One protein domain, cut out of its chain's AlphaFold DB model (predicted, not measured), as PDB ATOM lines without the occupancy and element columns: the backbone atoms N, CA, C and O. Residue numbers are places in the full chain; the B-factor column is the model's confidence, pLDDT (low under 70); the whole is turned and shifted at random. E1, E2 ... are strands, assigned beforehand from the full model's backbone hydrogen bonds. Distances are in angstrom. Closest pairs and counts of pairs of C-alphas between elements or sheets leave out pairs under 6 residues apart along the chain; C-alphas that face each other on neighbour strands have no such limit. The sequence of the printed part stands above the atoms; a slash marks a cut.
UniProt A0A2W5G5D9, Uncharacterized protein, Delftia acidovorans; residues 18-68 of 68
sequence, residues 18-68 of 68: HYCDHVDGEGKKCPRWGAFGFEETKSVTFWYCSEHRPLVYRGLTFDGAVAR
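Overview. This is residues 18 to 68 of the 68 residues of an uncharacterized protein of Delftia acidovorans (UniProt A0A2W5G5D9). Little regular structure: one two-stranded antiparallel hairpin, E1 then E2, sits between two long unnamed stretches. Residues 18 to 35 fold back on themselves as a loop at one end of the longest axis, and residues 49 to 68 trail away to the other end. The 51 printed residues hold no named helix; the class is all strand, with 11 residues in named elements. The whole is only just loose, close to compact, with a radius of gyration of the C-alphas of 11.9 A and spans of 34 by 24 by 18 A.

Arrangement. E1, residues 36 to 41, and E2, residues 44 to 48, form a hairpin with a tight link, antiparallel at 151 degrees. C-alphas 39 and 45 face each other at 4.2 A. N 38 and O 46, 2.7 A apart, are within hydrogen-bond range, as are N 46 and O 38 at 2.8 A. Outside the named strands, residues 56 to 57 pair with 60 to 61, antiparallel.

Along the chain. E1 measures 15.4 A from C-alpha 36 at (-46.078, -32.870, 40.658) to C-alpha 41. E2 measures 13.1 A and ends at C-alpha 48 (-49.845, -31.369, 43.940).

Size, cuts and confidence. The two C-alphas farthest apart, of Pro 31 and Arg 68, are 35.6 A apart. The printed part has no cut. Residues 55 to 68 have pLDDT under 70.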
ATOM      1  N   HIS A  18     -49.398 -40.926  45.783       76.00
ATOM      2  CA  HIS A  18     -49.428 -39.583  46.329       76.00
ATOM      3  C   HIS A  18     -50.685 -38.846  45.874       76.00
ATOM      4  O   HIS A  18     -50.913 -38.563  44.696       76.00
ATOM      5  N   TYR A  19     -51.527 -38.499  46.840       84.44
ATOM      6  CA  TYR A  19     -52.640 -37.589  46.608       84.44
ATOM      7  C   TYR A  19     -52.167 -36.147  46.719       84.44
ATOM      8  O   TYR A  19     -51.150 -35.850  47.338       84.44
ATOM      9  N   CYS A  20     -52.925 -35.247  46.111       88.50
ATOM     10  CA  CYS A  20     -52.668 -33.826  46.192       88.50
ATOM     11  C   CYS A  20     -52.741 -33.343  47.656       88.50
ATOM     12  O   CYS A  20     -53.797 -33.388  48.283       88.50
ATOM     13  N   ASP A  21     -51.632 -32.816  48.172       87.06
ATOM     14  CA  ASP A  21     -51.475 -32.254  49.518       87.06
ATOM     15  C   ASP A  21     -52.159 -30.894  49.698       87.06
ATOM     16  O   ASP A  21     -52.176 -30.342  50.797       87.06
ATOM     17  N   HIS A  22     -52.761 -30.346  48.640       84.75
ATOM     18  CA  HIS A  22     -53.568 -29.137  48.749       84.75
ATOM     19  C   HIS A  22     -54.767 -29.347  49.678       84.75
ATOM     20  O   HIS A  22     -55.572 -30.264  49.482       84.75
ATOM     21  N   VAL A  23     -54.888 -28.436  50.640       87.06
ATOM     22  CA  VAL A  23     -56.029 -28.314  51.540       87.06
ATOM     23  C   VAL A  23     -56.752 -27.018  51.194       87.06
ATOM     24  O   VAL A  23     -56.122 -25.960  51.158       87.06
ATOM     25  N   ASP A  24     -58.052 -27.095  50.919       82.38
ATOM     26  CA  ASP A  24     -58.858 -25.904  50.644       82.38
ATOM     27  C   ASP A  24     -59.185 -25.110  51.924       82.38
ATOM     28  O   ASP A  24     -58.906 -25.535  53.046       82.38
ATOM     29  N   GLY A  25     -59.789 -23.929  51.759       81.06
ATOM     30  CA  GLY A  25     -60.133 -23.028  52.865       81.06
ATOM     31  C   GLY A  25     -61.155 -23.582  53.868       81.06
ATOM     32  O   GLY A  25     -61.288 -23.025  54.954       81.06
ATOM     33  N   GLU A  26     -61.855 -24.671  53.541       83.56
ATOM     34  CA  GLU A  26     -62.747 -25.399  54.451       83.56
ATOM     35  C   GLU A  26     -62.051 -26.601  55.117       83.56
ATOM     36  O   GLU A  26     -62.672 -27.327  55.895       83.56
ATOM     37  N   GLY A  27     -60.767 -26.831  54.824       84.44
ATOM     38  CA  GLY A  27     -59.973 -27.904  55.410       84.44
ATOM     39  C   GLY A  27     -60.094 -29.257  54.703       84.44
ATOM     40  O   GLY A  27     -59.654 -30.258  55.277       84.44
ATOM     41  N   LYS A  28     -60.668 -29.348  53.491       84.62
ATOM     42  CA  LYS A  28     -60.735 -30.631  52.766       84.62
ATOM     43  C   LYS A  28     -59.479 -30.828  51.916       84.62
ATOM     44  O   LYS A  28     -58.885 -29.895  51.385       84.62
ATOM     45  N   LYS A  29     -59.036 -32.082  51.819       84.69
ATOM     46  CA  LYS A  29     -57.910 -32.465  50.960       84.69
ATOM     47  C   LYS A  29     -58.389 -32.691  49.537       84.69
ATOM     48  O   LYS A  29     -59.433 -33.307  49.318       84.69
ATOM     49  N   CYS A  30     -57.593 -32.256  48.568       86.81
ATOM     50  CA  CYS A  30     -57.874 -32.536  47.171       86.81
ATOM     51  C   CYS A  30     -57.744 -34.053  46.897       86.81
ATOM     52  O   CYS A  30     -56.665 -34.616  47.070       86.81
ATOM     53  N   PRO A  31     -58.799 -34.736  46.414       84.56
ATOM     54  CA  PRO A  31     -58.782 -36.188  46.205       84.56
ATOM     55  C   PRO A  31     -58.064 -36.608  44.910       84.56
ATOM     56  O   PRO A  31     -58.100 -37.775  44.526       84.56
ATOM     57  N   ARG A  32     -57.461 -35.658  44.187       85.75
ATOM     58  CA  ARG A  32     -56.798 -35.917  42.904       85.75
ATOM     59  C   ARG A  32     -55.386 -36.445  43.124       85.75
ATOM     60  O   ARG A  32     -54.737 -36.091  44.104       85.75
ATOM     61  N   TRP A  33     -54.903 -37.237  42.172       85.00
ATOM     62  CA  TRP A  33     -53.513 -37.691  42.151       85.00
ATOM     63  C   TRP A  33     -52.574 -36.478  42.031       85.00
ATOM     64  O   TRP A  33     -52.787 -35.601  41.184       85.00
ATOM     65  N   GLY A  34     -51.569 -36.389  42.900       86.25
ATOM     66  CA  GLY A  34     -50.577 -35.319  42.874       86.25
ATOM     67  C   GLY A  34     -49.461 -35.599  41.871       86.25
ATOM     68  O   GLY A  34     -48.453 -36.161  42.242       86.25
ATOM     69  N   ALA A  35     -49.613 -35.245  40.594       81.19
ATOM     70  CA  ALA A  35     -48.615 -35.571  39.560       81.19
ATOM     71  C   ALA A  35     -47.295 -34.769  39.654       81.19
ATOM     72  O   ALA A  35     -46.357 -35.037  38.907       81.19
ATOM     73  N   PHE A  36     -47.225 -33.764  40.529       81.75
ATOM     74  CA  PHE A  36     -46.078 -32.870  40.658       81.75
ATOM     75  C   PHE A  36     -45.544 -32.890  42.090       81.75
ATOM     76  O   PHE A  36     -46.226 -32.414  42.998       81.75
ATOM     77  N   GLY A  37     -44.336 -33.421  42.281       82.38
ATOM     78  CA  GLY A  37     -43.635 -33.429  43.566       82.38
ATOM     79  C   GLY A  37     -42.827 -32.150  43.789       82.38
ATOM     80  O   GLY A  37     -42.116 -31.685  42.898       82.38
ATOM     81  N   PHE A  38     -42.932 -31.586  44.987       78.88
ATOM     82  CA  PHE A  38     -42.285 -30.351  45.411       78.88
ATOM     83  C   PHE A  38     -41.589 -30.564  46.750       78.88
ATOM     84  O   PHE A  38     -42.222 -30.759  47.783       78.88
ATOM     85  N   GLU A  39     -40.267 -30.502  46.737       82.12
ATOM     86  CA  GLU A  39     -39.428 -30.630  47.922       82.12
ATOM     87  C   GLU A  39     -39.364 -29.282  48.654       82.12
ATOM     88  O   GLU A  39     -38.635 -28.370  48.239       82.12
ATOM     89  N   GLU A  40     -40.119 -29.144  49.745       73.56
ATOM     90  CA  GLU A  40     -40.037 -27.968  50.625       73.56
ATOM     91  C   GLU A  40     -38.765 -28.018  51.484       73.56
ATOM     92  O   GLU A  40     -38.074 -27.016  51.668       73.56
ATOM     93  N   THR A  41     -38.406 -29.209  51.965       74.44
ATOM     94  CA  THR A  41     -37.184 -29.460  52.738       74.44
ATOM     95  C   THR A  41     -36.513 -30.745  52.261       74.44
ATOM     96  O   THR A  41     -37.099 -31.516  51.509       74.44
ATOM     97  N   LYS A  42     -35.284 -31.023  52.721       74.00
ATOM     98  CA  LYS A  42     -34.534 -32.248  52.361       74.00
ATOM     99  C   LYS A  42     -35.252 -33.562  52.717       74.00
ATOM    100  O   LYS A  42     -34.796 -34.621  52.305       74.00
ATOM    101  N   SER A  43     -36.305 -33.497  53.525       78.69
ATOM    102  CA  SER A  43     -37.024 -34.651  54.066       78.69
ATOM    103  C   SER A  43     -38.522 -34.634  53.771       78.69
ATOM    104  O   SER A  43     -39.204 -35.583  54.147       78.69
ATOM    105  N   VAL A  44     -39.053 -33.571  53.157       79.75
ATOM    106  CA  VAL A  44     -40.493 -33.428  52.909       79.75
ATOM    107  C   VAL A  44     -40.727 -33.044  51.457       79.75
ATOM    108  O   VAL A  44     -40.338 -31.958  51.019       79.75
ATOM    109  N   THR A  45     -41.415 -33.940  50.756       81.81
ATOM    110  CA  THR A  45     -41.909 -33.741  49.395       81.81
ATOM    111  C   THR A  45     -43.427 -33.682  49.439       81.81
ATOM    112  O   THR A  45     -44.071 -34.656  49.826       81.81
ATOM    113  N   PHE A  46     -43.988 -32.545  49.047       84.44
ATOM    114  CA  PHE A  46     -45.423 -32.366  48.866       84.44
ATOM    115  C   PHE A  46     -45.813 -32.666  47.431       84.44
ATOM    116  O   PHE A  46     -45.098 -32.290  46.501       84.44
ATOM    117  N   TRP A  47     -46.968 -33.284  47.237       85.81
ATOM    118  CA  TRP A  47     -47.451 -33.618  45.907       85.81
ATOM    119  C   TRP A  47     -48.672 -32.784  45.565       85.81
ATOM    120  O   TRP A  47     -49.599 -32.677  46.356       85.81
ATOM    121  N   TYR A  48     -48.713 -32.186  44.378       85.94
ATOM    122  CA  TYR A  48     -49.845 -31.369  43.940       85.94
ATOM    123  C   TYR A  48     -50.362 -31.833  42.585       85.94
ATOM    124  O   TYR A  48     -49.612 -32.321  41.738       85.94
ATOM    125  N   CYS A  49     -51.670 -31.701  42.370       88.06
ATOM    126  CA  CYS A  49     -52.275 -31.922  41.060       88.06
ATOM    127  C   CYS A  49     -52.071 -30.696  40.155       88.06
ATOM    128  O   CYS A  49     -51.705 -29.621  40.629       88.06
ATOM    129  N   SER A  50     -52.345 -30.830  38.852       82.81
ATOM    130  CA  SER A  50     -52.164 -29.746  37.869       82.81
ATOM    131  C   SER A  50     -52.879 -28.441  38.233       82.81
ATOM    132  O   SER A  50     -52.411 -27.371  37.862       82.81
ATOM    133  N   GLU A  51     -53.996 -28.524  38.959       84.00
ATOM    134  CA  GLU A  51     -54.803 -27.365  39.365       84.00
ATOM    135  C   GLU A  51     -54.282 -26.674  40.629       84.00
ATOM    136  O   GLU A  51     -54.438 -25.467  40.766       84.00
ATOM    137  N   HIS A  52     -53.638 -27.415  41.535       85.69
ATOM    138  CA  HIS A  52     -53.140 -26.882  42.812       85.69
ATOM    139  C   HIS A  52     -51.618 -26.767  42.862       85.69
ATOM    140  O   HIS A  52     -51.034 -26.582  43.929       85.69
ATOM    141  N   ARG A  53     -50.965 -26.908  41.710       77.88
ATOM    142  CA  ARG A  53     -49.521 -26.798  41.592       77.88
ATOM    143  C   ARG A  53     -49.063 -25.413  42.082       77.88
ATOM    144  O   ARG A  53     -49.584 -24.413  41.586       77.88
ATOM    145  N   PRO A  54     -48.069 -25.326  42.984       73.44
ATOM    146  CA  PRO A  54     -47.490 -24.055  43.393       73.44
ATOM    147  C   PRO A  54     -47.028 -23.246  42.178       73.44
ATOM    148  O   PRO A  54     -46.312 -23.751  41.310       73.44
ATOM    149  N   LEU A  55     -47.438 -21.978  42.115       68.69
ATOM    150  CA  LEU A  55     -46.985 -21.041  41.080       68.69
ATOM    151  C   LEU A  55     -45.509 -20.669  41.258       68.69
ATOM    152  O   LEU A  55     -44.831 -20.344  40.284       68.69
ATOM    153  N   VAL A  56     -45.031 -20.731  42.501       63.62
ATOM    154  CA  VAL A  56     -43.658 -20.446  42.901       63.62
ATOM    155  C   VAL A  56     -43.101 -21.698  43.559       63.62
ATOM    156  O   VAL A  56     -43.603 -22.123  44.596       63.62
ATOM    157  N   TYR A  57     -42.053 -22.276  42.980       64.00
ATOM    158  CA  TYR A  57     -41.306 -23.363  43.604       64.00
ATOM    159  C   TYR A  57     -39.849 -22.961  43.772       64.00
ATOM    160  O   TYR A  57     -39.200 -22.579  42.803       64.00
ATOM    161  N   ARG A  58     -39.333 -23.013  45.008       61.53
ATOM    162  CA  ARG A  58     -37.957 -22.591  45.346       61.53
ATOM    163  C   ARG A  58     -37.561 -21.224  44.754       61.53
ATOM    164  O   ARG A  58     -36.446 -21.046  44.279       61.53
ATOM    165  N   GLY A  59     -38.482 -20.260  44.758       56.66
ATOM    166  CA  GLY A  59     -38.236 -18.917  44.215       56.66
ATOM    167  C   GLY A  59     -38.230 -18.823  42.684       56.66
ATOM    168  O   GLY A  59     -38.014 -17.743  42.148       56.66
ATOM    169  N   LEU A  60     -38.510 -19.919  41.975       55.09
ATOM    170  CA  LEU A  60     -38.750 -19.926  40.539       55.09
ATOM    171  C   LEU A  60     -40.261 -19.898  40.312       55.09
ATOM    172  O   LEU A  60     -40.975 -20.858  40.613       55.09
ATOM    173  N   THR A  61     -40.768 -18.778  39.808       56.19
ATOM    174  CA  THR A  61     -42.123 -18.744  39.254       56.19
ATOM    175  C   THR A  61     -42.151 -19.614  38.003       56.19
ATOM    176  O   THR A  61     -41.226 -19.533  37.189       56.19
ATOM    177  N   PHE A  62     -43.226 -20.370  37.794       55.75
ATOM    178  CA  PHE A  62     -43.414 -21.158  36.569       55.75
ATOM    179  C   PHE A  62     -43.373 -20.303  35.281       55.75
ATOM    180  O   PHE A  62     -43.143 -20.831  34.200       55.75
ATOM    181  N   ASP A  63     -43.540 -18.983  35.413       51.62
ATOM    182  CA  ASP A  63     -43.623 -18.019  34.312       51.62
ATOM    183  C   ASP A  63     -42.310 -17.270  34.002       51.62
ATOM    184  O   ASP A  63     -42.303 -16.287  33.271       51.62
ATOM    185  N   GLY A  64     -41.168 -17.668  34.574       48.50
ATOM    186  CA  GLY A  64     -39.917 -16.915  34.370       48.50
ATOM    187  C   GLY A  64     -39.942 -15.483  34.935       48.50
ATOM    188  O   GLY A  64     -39.051 -14.683  34.650       48.50
ATOM    189  N   ALA A  65     -40.923 -15.149  35.775       47.62
ATOM    190  CA  ALA A  65     -40.956 -13.921  36.546       47.62
ATOM    191  C   ALA A  65     -39.971 -14.015  37.725       47.62
ATOM    192  O   ALA A  65     -40.297 -14.420  38.839       47.62
ATOM    193  N   VAL A  66     -38.731 -13.603  37.454       45.97
ATOM    194  CA  VAL A  66     -37.780 -13.130  38.467       45.97
ATOM    195  C   VAL A  66     -38.518 -12.247  39.482       45.97
ATOM    196  O   VAL A  66     -39.032 -11.182  39.133       45.97
ATOM    197  N   ALA A  67     -38.564 -12.683  40.741       46.50
ATOM    198  CA  ALA A  67     -38.876 -11.790  41.847       46.50
ATOM    199  C   ALA A  67     -37.632 -10.921  42.086       46.50
ATOM    200  O   ALA A  67     -36.557 -11.438  42.394       46.50
ATOM    201  N   ARG A  68     -37.783  -9.625  41.807       44.34
ATOM    202  CA  ARG A  68     -36.765  -8.575  41.943       44.34
ATOM    203  C   ARG A  68     -36.450  -8.277  43.403       44.34
ATOM    204  O   ARG A  68     -37.372  -8.426  44.234       44.34
TER     205      ARG A  68